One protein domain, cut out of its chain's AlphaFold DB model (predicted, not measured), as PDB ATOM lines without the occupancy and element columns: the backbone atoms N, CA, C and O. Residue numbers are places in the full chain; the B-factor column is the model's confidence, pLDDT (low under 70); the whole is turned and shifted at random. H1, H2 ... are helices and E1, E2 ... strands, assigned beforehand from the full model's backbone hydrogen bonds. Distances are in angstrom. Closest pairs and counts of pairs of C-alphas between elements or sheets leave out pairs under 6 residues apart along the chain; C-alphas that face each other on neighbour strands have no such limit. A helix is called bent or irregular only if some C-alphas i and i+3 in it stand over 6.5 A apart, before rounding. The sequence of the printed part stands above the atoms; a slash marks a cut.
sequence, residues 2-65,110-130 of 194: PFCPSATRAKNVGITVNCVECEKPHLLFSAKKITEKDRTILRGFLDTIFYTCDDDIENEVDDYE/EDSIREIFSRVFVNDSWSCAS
ATOM      1  N   PRO A   2     -24.029  -1.763 -40.665       47.47
ATOM      2  CA  PRO A   2     -22.927  -2.142 -39.796       47.47
ATOM      3  C   PRO A   2     -21.836  -1.081 -39.959       47.47
ATOM      4  O   PRO A   2     -21.382  -0.819 -41.067       47.47
ATOM      5  N   PHE A   3     -21.471  -0.412 -38.870       43.78
ATOM      6  CA  PHE A   3     -20.281   0.432 -38.857       43.78
ATOM      7  C   PHE A   3     -19.065  -0.461 -39.122       43.78
ATOM      8  O   PHE A   3     -18.902  -1.471 -38.437       43.78
ATOM      9  N   CYS A   4     -18.224  -0.097 -40.094       42.69
ATOM     10  CA  CYS A   4     -16.933  -0.747 -40.294       42.69
ATOM     11  C   CYS A   4     -16.122  -0.650 -38.988       42.69
ATOM     12  O   CYS A   4     -15.845   0.462 -38.526       42.69
ATOM     13  N   PRO A   5     -15.737  -1.781 -38.365       44.91
ATOM     14  CA  PRO A   5     -15.030  -1.792 -37.084       44.91
ATOM     15  C   PRO A   5     -13.604  -1.211 -37.156       44.91
ATOM     16  O   PRO A   5     -12.939  -1.118 -36.127       44.91
ATOM     17  N   SER A   6     -13.132  -0.786 -38.335       53.88
ATOM     18  CA  SER A   6     -11.839  -0.119 -38.537       53.88
ATOM     19  C   SER A   6     -11.849   1.369 -38.153       53.88
ATOM     20  O   SER A   6     -10.829   1.899 -37.706       53.88
ATOM     21  N   ALA A   7     -13.002   2.045 -38.239       53.28
ATOM     22  CA  ALA A   7     -13.092   3.491 -38.020       53.28
ATOM     23  C   ALA A   7     -12.847   3.912 -36.558       53.28
ATOM     24  O   ALA A   7     -12.440   5.039 -36.294       53.28
ATOM     25  N   THR A   8     -13.054   3.017 -35.588       58.38
ATOM     26  CA  THR A   8     -12.863   3.314 -34.155       58.38
ATOM     27  C   THR A   8     -11.397   3.407 -33.731       58.38
ATOM     28  O   THR A   8     -11.120   3.951 -32.661       58.38
ATOM     29  N   ARG A   9     -10.452   2.900 -34.538       65.81
ATOM     30  CA  ARG A   9      -9.006   2.936 -34.240       65.81
ATOM     31  C   ARG A   9      -8.201   3.798 -35.215       65.81
ATOM     32  O   ARG A   9      -7.069   4.161 -34.891       65.81
ATOM     33  N   ALA A  10      -8.782   4.139 -36.363       72.81
ATOM     34  CA  ALA A  10      -8.184   5.026 -37.346       72.81
ATOM     35  C   ALA A  10      -8.023   6.445 -36.778       72.81
ATOM     36  O   ALA A  10      -8.937   7.011 -36.175       72.81
ATOM     37  N   LYS A  11      -6.840   7.025 -36.953       82.00
ATOM     38  CA  LYS A  11      -6.511   8.383 -36.521       82.00
ATOM     39  C   LYS A  11      -6.445   9.281 -37.739       82.00
ATOM     40  O   LYS A  11      -5.777   8.948 -38.709       82.00
ATOM     41  N   ASN A  12      -7.103  10.431 -37.658       82.75
ATOM     42  CA  ASN A  12      -6.953  11.482 -38.654       82.75
ATOM     43  C   ASN A  12      -5.492  11.967 -38.655       82.75
ATOM     44  O   ASN A  12      -4.966  12.373 -37.611       82.75
ATOM     45  N   VAL A  13      -4.844  11.897 -39.817       84.19
ATOM     46  CA  VAL A  13      -3.449  12.318 -39.994       84.19
ATOM     47  C   VAL A  13      -3.326  13.845 -40.044       84.19
ATOM     48  O   VAL A  13      -2.304  14.391 -39.628       84.19
ATOM     49  N   GLY A  14      -4.390  14.539 -40.453       82.75
ATOM     50  CA  GLY A  14      -4.424  15.985 -40.672       82.75
ATOM     51  C   GLY A  14      -3.903  16.395 -42.048       82.75
ATOM     52  O   GLY A  14      -3.614  17.569 -42.258       82.75
ATOM     53  N   ILE A  15      -3.761  15.434 -42.963       86.19
ATOM     54  CA  ILE A  15      -3.305  15.633 -44.337       86.19
ATOM     55  C   ILE A  15      -4.429  15.197 -45.274       86.19
ATOM     56  O   ILE A  15      -5.121  14.212 -45.009       86.19
ATOM     57  N   THR A  16      -4.619  15.966 -46.338       88.12
ATOM     58  CA  THR A  16      -5.569  15.677 -47.409       88.12
ATOM     59  C   THR A  16      -4.814  15.481 -48.710       88.12
ATOM     60  O   THR A  16      -3.885  16.241 -48.972       88.12
ATOM     61  N   VAL A  17      -5.251  14.518 -49.510       87.75
ATOM     62  CA  VAL A  17      -4.808  14.307 -50.890       87.75
ATOM     63  C   VAL A  17      -5.965  14.645 -51.828       87.75
ATOM     64  O   VAL A  17      -7.124  14.404 -51.485       87.75
ATOM     65  N   ASN A  18      -5.685  15.253 -52.976       88.25
ATOM     66  CA  ASN A  18      -6.717  15.611 -53.945       88.25
ATOM     67  C   ASN A  18      -6.754  14.558 -55.046       88.25
ATOM     68  O   ASN A  18      -5.720  14.240 -55.619       88.25
ATOM     69  N   CYS A  19      -7.944  14.049 -55.356       88.12
ATOM     70  CA  CYS A  19      -8.098  13.171 -56.507       88.12
ATOM     71  C   CYS A  19      -8.020  13.983 -57.805       88.12
ATOM     72  O   CYS A  19      -8.729  14.984 -57.940       88.12
ATOM     73  N   VAL A  20      -7.201  13.536 -58.758       87.31
ATOM     74  CA  VAL A  20      -7.017  14.203 -60.059       87.31
ATOM     75  C   VAL A  20      -8.288  14.155 -60.914       87.31
ATOM     76  O   VAL A  20      -8.581  15.103 -61.635       87.31
ATOM     77  N   GLU A  21      -9.091  13.095 -60.803       86.69
ATOM     78  CA  GLU A  21     -10.292  12.933 -61.632       86.69
ATOM     79  C   GLU A  21     -11.485  13.771 -61.167       86.69
ATOM     80  O   GLU A  21     -12.262  14.272 -61.980       86.69
ATOM     81  N   CYS A  22     -11.681  13.890 -59.849       84.88
ATOM     82  CA  CYS A  22     -12.867  14.545 -59.290       84.88
ATOM     83  C   CYS A  22     -12.576  15.846 -58.541       84.88
ATOM     84  O   CYS A  22     -13.521  16.476 -58.060       84.88
ATOM     85  N   GLU A  23     -11.301  16.219 -58.403       83.88
ATOM     86  CA  GLU A  23     -10.811  17.413 -57.699       83.88
ATOM     87  C   GLU A  23     -11.264  17.513 -56.229       83.88
ATOM     88  O   GLU A  23     -11.145  18.557 -55.578       83.88
ATOM     89  N   LYS A  24     -11.809  16.427 -55.664       84.06
ATOM     90  CA  LYS A  24     -12.272  16.400 -54.278       84.06
ATOM     91  C   LYS A  24     -11.092  16.101 -53.354       84.06
ATOM     92  O   LYS A  24     -10.306  15.196 -53.640       84.06
ATOM     93  N   PRO A  25     -10.974  16.817 -52.223       85.00
ATOM     94  CA  PRO A  25     -10.000  16.478 -51.202       85.00
ATOM     95  C   PRO A  25     -10.475  15.258 -50.403       85.00
ATOM     96  O   PRO A  25     -11.592  15.237 -49.877       85.00
ATOM     97  N   HIS A  26      -9.592  14.278 -50.255       83.56
ATOM     98  CA  HIS A  26      -9.770  13.088 -49.438       83.56
ATOM     99  C   HIS A  26      -8.847  13.151 -48.226       83.56
ATOM    100  O   HIS A  26      -7.667  13.483 -48.321       83.56
ATOM    101  N   LEU A  27      -9.403  12.871 -47.052       85.75
ATOM    102  CA  LEU A  27      -8.660  12.904 -45.801       85.75
ATOM    103  C   LEU A  27      -7.917  11.585 -45.586       85.75
ATOM    104  O   LEU A  27      -8.530  10.519 -45.661       85.75
ATOM    105  N   LEU A  28      -6.636  11.674 -45.227       87.19
ATOM    106  CA  LEU A  28      -5.830  10.512 -44.877       87.19
ATOM    107  C   LEU A  28      -6.041  10.085 -43.427       87.19
ATOM    108  O   LEU A  28      -6.023  10.886 -42.479       87.19
ATOM    109  N   PHE A  29      -6.180   8.778 -43.260       87.00
ATOM    110  CA  PHE A  29      -6.280   8.109 -41.979       87.00
ATOM    111  C   PHE A  29      -5.069   7.223 -41.751       87.00
ATOM    112  O   PHE A  29      -4.406   6.794 -42.686       87.00
ATOM    113  N   SER A  30      -4.777   6.942 -40.485       85.50
ATOM    114  CA  SER A  30      -3.751   5.973 -40.136       85.50
ATOM    115  C   SER A  30      -4.166   5.046 -39.012       85.50
ATOM    116  O   SER A  30      -4.798   5.457 -38.037       85.50
ATOM    117  N   ALA A  31      -3.759   3.783 -39.114       83.75
ATOM    118  CA  ALA A  31      -3.976   2.788 -38.068       83.75
ATOM    119  C   ALA A  31      -3.165   3.085 -36.790       83.75
ATOM    120  O   ALA A  31      -3.516   2.632 -35.693       83.75
ATOM    121  N   LYS A  32      -2.068   3.846 -36.908       84.62
ATOM    122  CA  LYS A  32      -1.171   4.205 -35.803       84.62
ATOM    123  C   LYS A  32      -1.040   5.722 -35.680       84.62
ATOM    124  O   LYS A  32      -1.568   6.497 -36.467       84.62
ATOM    125  N   LYS A  33      -0.408   6.174 -34.592       87.12
ATOM    126  CA  LYS A  33      -0.090   7.599 -34.446       87.12
ATOM    127  C   LYS A  33       1.111   7.889 -35.344       87.12
ATOM    128  O   LYS A  33       2.154   7.293 -35.118       87.12
ATOM    129  N   ILE A  34       0.940   8.796 -36.294       87.56
ATOM    130  CA  ILE A  34       2.022   9.309 -37.135       87.56
ATOM    131  C   ILE A  34       2.773  10.404 -36.366       87.56
ATOM    132  O   ILE A  34       2.137  11.207 -35.668       87.56
ATOM    133  N   THR A  35       4.106  10.409 -36.437       88.50
ATOM    134  CA  THR A  35       4.931  11.453 -35.816       88.50
ATOM    135  C   THR A  35       4.980  12.719 -36.679       88.50
ATOM    136  O   THR A  35       4.518  12.741 -37.814       88.50
ATOM    137  N   GLU A  36       5.495  13.824 -36.142       90.25
ATOM    138  CA  GLU A  36       5.585  15.085 -36.895       90.25
ATOM    139  C   GLU A  36       6.605  15.017 -38.045       90.25
ATOM    140  O   GLU A  36       6.387  15.601 -39.105       90.25
ATOM    141  N   LYS A  37       7.667  14.218 -37.872       88.06
ATOM    142  CA  LYS A  37       8.645  13.924 -38.926       88.06
ATOM    143  C   LYS A  37       7.998  13.135 -40.060       88.06
ATOM    144  O   LYS A  37       8.021  13.586 -41.198       88.06
ATOM    145  N   ASP A  38       7.323  12.037 -39.723       88.31
ATOM    146  CA  ASP A  38       6.626  11.189 -40.694       88.31
ATOM    147  C   ASP A  38       5.567  11.975 -41.473       88.31
ATOM    148  O   ASP A  38       5.395  11.764 -42.664       88.31
ATOM    149  N   ARG A  39       4.867  12.918 -40.823       89.00
ATOM    150  CA  ARG A  39       3.916  13.812 -41.505       89.00
ATOM    151  C   ARG A  39       4.583  14.675 -42.566       89.00
ATOM    152  O   ARG A  39       3.961  14.932 -43.587       89.00
ATOM    153  N   THR A  40       5.797  15.148 -42.302       89.25
ATOM    154  CA  THR A  40       6.547  15.998 -43.234       89.25
ATOM    155  C   THR A  40       7.022  15.181 -44.431       89.25
ATOM    156  O   THR A  40       6.836  15.611 -45.562       89.25
ATOM    157  N   ILE A  41       7.541  13.974 -44.182       88.94
ATOM    158  CA  ILE A  41       7.952  13.027 -45.229       88.94
ATOM    159  C   ILE A  41       6.749  12.633 -46.091       88.94
ATOM    160  O   ILE A  41       6.789  12.760 -47.309       88.94
ATOM    161  N   LEU A  42       5.647  12.240 -45.447       88.62
ATOM    162  CA  LEU A  42       4.403  11.885 -46.120       88.62
ATOM    163  C   LEU A  42       3.882  13.047 -46.969       88.62
ATOM    164  O   LEU A  42       3.464  12.832 -48.093       88.62
ATOM    165  N   ARG A  43       3.927  14.284 -46.457       88.75
ATOM    166  CA  ARG A  43       3.526  15.469 -47.222       88.75
ATOM    167  C   ARG A  43       4.376  15.636 -48.481       88.75
ATOM    168  O   ARG A  43       3.803  15.794 -49.546       88.75
ATOM    169  N   GLY A  44       5.701  15.571 -48.336       87.81
ATOM    170  CA  GLY A  44       6.627  15.735 -49.455       87.81
ATOM    171  C   GLY A  44       6.399  14.703 -50.555       87.81
ATOM    172  O   GLY A  44       6.368  15.075 -51.715       87.81
ATOM    173  N   PHE A  45       6.163  13.440 -50.192       86.94
ATOM    174  CA  PHE A  45       5.882  12.387 -51.170       86.94
ATOM    175  C   PHE A  45       4.505  12.536 -51.829       86.94
ATOM    176  O   PHE A  45       4.371  12.358 -53.033       86.94
ATOM    177  N   LEU A  46       3.468  12.881 -51.053       87.62
ATOM    178  CA  LEU A  46       2.113  13.074 -51.585       87.62
ATOM    179  C   LEU A  46       2.035  14.207 -52.621       87.62
ATOM    180  O   LEU A  46       1.142  14.187 -53.460       87.62
ATOM    181  N   ASP A  47       2.929  15.195 -52.539       86.00
ATOM    182  CA  ASP A  47       3.008  16.287 -53.511       86.00
ATOM    183  C   ASP A  47       3.630  15.825 -54.853       86.00
ATOM    184  O   ASP A  47       3.451  16.499 -55.868       86.00
ATOM    185  N   THR A  48       4.321  14.678 -54.879       87.06
ATOM    186  CA  THR A  48       4.978  14.104 -56.070       87.06
ATOM    187  C   THR A  48       4.091  13.136 -56.859       87.06
ATOM    188  O   THR A  48       4.399  12.834 -58.014       87.06
ATOM    189  N   ILE A  49       3.016  12.635 -56.246       85.56
ATOM    190  CA  ILE A  49       2.156  11.578 -56.798       85.56
ATOM    191  C   ILE A  49       0.797  12.083 -57.285       85.56
ATOM    192  O   ILE A  49       0.300  13.129 -56.857       85.56
ATOM    193  N   PHE A  50       0.159  11.302 -58.158       84.50
ATOM    194  CA  PHE A  50      -1.172  11.585 -58.684       84.50
ATOM    195  C   PHE A  50      -2.201  10.591 -58.153       84.50
ATOM    196  O   PHE A  50      -2.469   9.558 -58.746       84.50
ATOM    197  N   TYR A  51      -2.884  10.978 -57.083       84.00
ATOM    198  CA  TYR A  51      -3.926  10.146 -56.494       84.00
ATOM    199  C   TYR A  51      -5.220  10.119 -57.328       84.00
ATOM    200  O   TYR A  51      -5.754  11.171 -57.712       84.00
ATOM    201  N   THR A  52      -5.804   8.932 -57.499       85.19
ATOM    202  CA  THR A  52      -7.182   8.746 -57.985       85.19
ATOM    203  C   THR A  52      -8.042   8.016 -56.946       85.19
ATOM    204  O   THR A  52      -7.535   7.388 -56.023       85.19
ATOM    205  N   CYS A  53      -9.375   8.132 -57.028       80.75
ATOM    206  CA  CYS A  53     -10.271   7.536 -56.021       80.75
ATOM    207  C   CYS A  53     -10.252   6.001 -55.995       80.75
ATOM    208  O   CYS A  53     -10.726   5.427 -55.015       80.75
ATOM    209  N   ASP A  54      -9.802   5.383 -57.086       68.62
ATOM    210  CA  ASP A  54      -9.883   3.943 -57.315       68.62
ATOM    211  C   ASP A  54      -8.531   3.244 -57.071       68.62
ATOM    212  O   ASP A  54      -8.468   2.015 -57.131       68.62
ATOM    213  N   ASP A  55      -7.488   4.012 -56.732       67.50
ATOM    214  CA  ASP A  55      -6.152   3.512 -56.424       67.50
ATOM    215  C   ASP A  55      -5.902   3.458 -54.910       67.50
ATOM    216  O   ASP A  55      -6.080   4.436 -54.172       67.50
ATOM    217  N   ASP A  56      -5.440   2.298 -54.440       65.75
ATOM    218  CA  ASP A  56      -4.865   2.167 -53.108       65.75
ATOM    219  C   ASP A  56      -3.503   2.872 -53.079       65.75
ATOM    220  O   ASP A  56      -2.645   2.629 -53.926       65.75
ATOM    221  N   ILE A  57      -3.269   3.700 -52.057       64.06
ATOM    222  CA  ILE A  57      -2.020   4.475 -51.914       64.06
ATOM    223  C   ILE A  57      -0.778   3.561 -51.833       64.06
ATOM    224  O   ILE A  57       0.338   3.983 -52.123       64.06
ATOM    225  N   GLU A  58      -0.952   2.297 -51.446       58.12
ATOM    226  CA  GLU A  58       0.140   1.320 -51.370       58.12
ATOM    227  C   GLU A  58       0.730   0.962 -52.749       58.12
ATOM    228  O   GLU A  58       1.876   0.526 -52.801       58.12
ATOM    229  N   ASN A  59       0.008   1.191 -53.854       53.19
ATOM    230  CA  ASN A  59       0.432   0.757 -55.191       53.19
ATOM    231  C   ASN A  59       1.419   1.709 -55.897       53.19
ATOM    232  O   ASN A  59       2.009   1.316 -56.896       53.19
ATOM    233  N   GLU A  60       1.635   2.934 -55.403       56.09
ATOM    234  CA  GLU A  60       2.522   3.918 -56.061       56.09
ATOM    235  C   GLU A  60       3.976   3.893 -55.556       56.09
ATOM    236  O   GLU A  60       4.824   4.628 -56.056       56.09
ATOM    237  N   VAL A  61       4.298   3.057 -54.562       54.56
ATOM    238  CA  VAL A  61       5.640   3.025 -53.942       54.56
ATOM    239  C   VAL A  61       6.626   2.123 -54.704       54.56
ATOM    240  O   VAL A  61       7.818   2.123 -54.397       54.56
ATOM    241  N   ASP A  62       6.157   1.374 -55.705       50.62
ATOM    242  CA  ASP A  62       6.997   0.457 -56.485       50.62
ATOM    243  C   ASP A  62       7.578   1.079 -57.777       50.62
ATOM    244  O   ASP A  62       8.552   0.537 -58.292       50.62
ATOM    245  N   ASP A  63       7.073   2.232 -58.249       50.00
ATOM    246  CA  ASP A  63       7.420   2.796 -59.576       50.00
ATOM    247  C   ASP A  63       8.085   4.199 -59.567       50.00
ATOM    248  O   ASP A  63       8.376   4.749 -60.631       50.00
ATOM    249  N   TYR A  64       8.356   4.809 -58.406       52.03
ATOM    250  CA  TYR A  64       8.993   6.138 -58.344       52.03
ATOM    251  C   TYR A  64      10.530   6.059 -58.249       52.03
ATOM    252  O   TYR A  64      11.088   6.017 -57.155       52.03
ATOM    253  N   GLU A  65      11.223   6.141 -59.391       44.75
ATOM    254  CA  GLU A  65      12.577   6.718 -59.449       44.75
ATOM    255  C   GLU A  65      12.437   8.244 -59.303       44.75
ATOM    256  O   GLU A  65      11.828   8.915 -60.140       44.75
ATOM    257  N   GLU A 110      13.808   5.016 -48.139       72.50
ATOM    258  CA  GLU A 110      12.759   4.236 -48.805       72.50
ATOM    259  C   GLU A 110      12.025   3.308 -47.830       72.50
ATOM    260  O   GLU A 110      10.792   3.316 -47.772       72.50
ATOM    261  N   ASP A 111      12.764   2.597 -46.978       78.00
ATOM    262  CA  ASP A 111      12.193   1.754 -45.924       78.00
ATOM    263  C   ASP A 111      11.317   2.564 -44.958       78.00
ATOM    264  O   ASP A 111      10.223   2.138 -44.569       78.00
ATOM    265  N   SER A 112      11.764   3.773 -44.601       81.38
ATOM    266  CA  SER A 112      10.995   4.672 -43.742       81.38
ATOM    267  C   SER A 112       9.700   5.137 -44.409       81.38
ATOM    268  O   SER A 112       8.684   5.267 -43.726       81.38
ATOM    269  N   ILE A 113       9.715   5.408 -45.716       85.19
ATOM    270  CA  ILE A 113       8.530   5.820 -46.477       85.19
ATOM    271  C   ILE A 113       7.535   4.657 -46.570       85.19
ATOM    272  O   ILE A 113       6.364   4.817 -46.209       85.19
ATOM    273  N   ARG A 114       8.008   3.463 -46.942       84.56
ATOM    274  CA  ARG A 114       7.201   2.232 -47.013       84.56
ATOM    275  C   ARG A 114       6.542   1.898 -45.676       84.56
ATOM    276  O   ARG A 114       5.349   1.583 -45.618       84.56
ATOM    277  N   GLU A 115       7.269   2.040 -44.565       86.88
ATOM    278  CA  GLU A 115       6.703   1.826 -43.230       86.88
ATOM    279  C   GLU A 115       5.561   2.812 -42.921       86.88
ATOM    280  O   GLU A 115       4.566   2.429 -42.289       86.88
ATOM    281  N   ILE A 116       5.676   4.071 -43.355       85.38
ATOM    282  CA  ILE A 116       4.628   5.080 -43.171       85.38
ATOM    283  C   ILE A 116       3.395   4.712 -44.007       85.38
ATOM    284  O   ILE A 116       2.295   4.662 -43.446       85.38
ATOM    285  N   PHE A 117       3.569   4.390 -45.293       83.88
ATOM    286  CA  PHE A 117       2.469   4.077 -46.212       83.88
ATOM    287  C   PHE A 117       1.700   2.813 -45.843       83.88
ATOM    288  O   PHE A 117       0.477   2.865 -45.825       83.88
ATOM    289  N   SER A 118       2.371   1.769 -45.341       84.12
ATOM    290  CA  SER A 118       1.711   0.553 -44.812       84.12
ATOM    291  C   SER A 118       0.701   0.808 -43.676       84.12
ATOM    292  O   SER A 118       0.036  -0.095 -43.160       84.12
ATOM    293  N   ARG A 119       0.654   2.041 -43.161       85.31
ATOM    294  CA  ARG A 119      -0.218   2.456 -42.063       85.31
ATOM    295  C   ARG A 119      -1.169   3.565 -42.463       85.31
ATOM    296  O   ARG A 119      -1.988   3.903 -41.604       85.31
ATOM    297  N   VAL A 120      -1.031   4.172 -43.640       85.50
ATOM    298  CA  VAL A 120      -1.834   5.311 -44.098       85.50
ATOM    299  C   VAL A 120      -2.780   4.849 -45.194       85.50
ATOM    300  O   VAL A 120      -2.379   4.129 -46.090       85.50
ATOM    301  N   PHE A 121      -4.035   5.272 -45.120       85.19
ATOM    302  CA  PHE A 121      -5.051   4.909 -46.102       85.19
ATOM    303  C   PHE A 121      -6.104   6.015 -46.237       85.19
ATOM    304  O   PHE A 121      -6.344   6.786 -45.295       85.19
ATOM    305  N   VAL A 122      -6.748   6.094 -47.402       82.31
ATOM    306  CA  VAL A 122      -7.977   6.876 -47.609       82.31
ATOM    307  C   VAL A 122      -9.171   6.006 -47.226       82.31
ATOM    308  O   VAL A 122      -9.090   4.791 -47.196       82.31
ATOM    309  N   ASN A 123     -10.287   6.622 -46.848       78.00
ATOM    310  CA  ASN A 123     -11.508   5.876 -46.578       78.00
ATOM    311  C   ASN A 123     -12.194   5.432 -47.884       78.00
ATOM    312  O   ASN A 123     -12.816   6.255 -48.555       78.00
ATOM    313  N   ASP A 124     -12.201   4.127 -48.139       72.00
ATOM    314  CA  ASP A 124     -12.734   3.465 -49.344       72.00
ATOM    315  C   ASP A 124     -14.242   3.692 -49.565       72.00
ATOM    316  O   ASP A 124     -14.784   3.463 -50.644       72.00
ATOM    317  N   SER A 125     -14.972   4.158 -48.545       69.81
ATOM    318  CA  SER A 125     -16.396   4.498 -48.701       69.81
ATOM    319  C   SER A 125     -16.641   5.800 -49.486       69.81
ATOM    320  O   SER A 125     -17.794   6.175 -49.714       69.81
ATOM    321  N   TRP A 126     -15.580   6.521 -49.864       68.50
ATOM    322  CA  TRP A 126     -15.636   7.822 -50.528       68.50
ATOM    323  C   TRP A 126     -15.026   7.712 -51.923       68.50
ATOM    324  O   TRP A 126     -13.829   7.916 -52.088       68.50
ATOM    325  N   SER A 127     -15.857   7.442 -52.927       75.25
ATOM    326  CA  SER A 127     -15.433   7.448 -54.326       75.25
ATOM    327  C   SER A 127     -15.690   8.800 -54.989       75.25
ATOM    328  O   SER A 127     -16.386   9.674 -54.457       75.25
ATOM    329  N   CYS A 128     -15.187   8.953 -56.208       76.94
ATOM    330  CA  CYS A 128     -15.392  10.137 -57.033       76.94
ATOM    331  C   CYS A 128     -16.894  10.411 -57.286       76.94
ATOM    332  O   CYS A 128     -17.321  11.572 -57.362       76.94
ATOM    333  N   ALA A 129     -17.725   9.362 -57.296       72.81
ATOM    334  CA  ALA A 129     -19.182   9.446 -57.407       72.81
ATOM    335  C   ALA A 129     -19.893   9.858 -56.100       72.81
ATOM    336  O   ALA A 129     -21.053  10.277 -56.136       72.81
ATOM    337  N   SER A 130     -19.222   9.784 -54.946       71.06
ATOM    338  CA  SER A 130     -19.814  10.163 -53.663       71.06
ATOM    339  C   SER A 130     -20.057  11.674 -53.598       71.06
ATOM    340  O   SER A 130     -19.167  12.498 -53.849       71.06
TER     341      SER A 130
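What this domain is: This is residues 2 to 65 and 110 to 130 of the 194 residues of an uncharacterized protein of Rhizophagus irregularis (strain DAOM 197198w) (UniProt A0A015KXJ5). A small antiparallel sheet, chiefly the hairpin E1 and E2 with short E3 beside E2, has H1 along E1; H3 stands nearly at a right angle to H1. The 85 printed residues, under half in named elements, run E1 E2 H1 H2 H3 E3: mixed class, sheet order E1 E2 E3. It is compact, radius of gyration of the C-alphas 12.7 A, spans 37 by 29 by 20 A.

How they stand to each other: Look at E1, residues 11 to 18, which bends by 69 degrees at residue 14; N 13 is 3.1 A from O 28 of E2, residues 25 to 30. In E3, residues 120 to 122, O 121 is 2.9 A from N 29. H1, residues 36 to 46, is on the sheet over E1, height 9.3 A; closest C-alphas Val 17 and Leu 46, 7.1 A. H3, residues 110 to 117, touches H1, about perpendicular at 86 degrees; closest C-alphas Asp 38 and Ile 116, 6.9 A. H2, residues 57 to 60, only grazes the sheet; its closest C-alpha pair with E3 is Ile 57 and Phe 121, 6.6 A. In H1 and H3 every O i to N i+4 pair is within hydrogen-bond range; H2 is too short for one.

Where its parts are: Find C-alpha 11 at (-6.511, 8.383, -36.521), where E1 begins its 18.9 A; E2 spans 16.5 A, H1 15.2 A, H3 10.6 A. E3 ends at C-alpha 122, (-7.977, 6.876, -47.609).

The domain as a whole: The C-alphas of Pro 2 and Glu 65 are farthest apart, 41.5 A. Residues 66 to 109 are cut out, a 10.9 A gap between C-alphas 65 and 110. Of the links printed whole, none is long. Residues 2 to 9, 54 to 65 and 125 to 126 have pLDDT under 70.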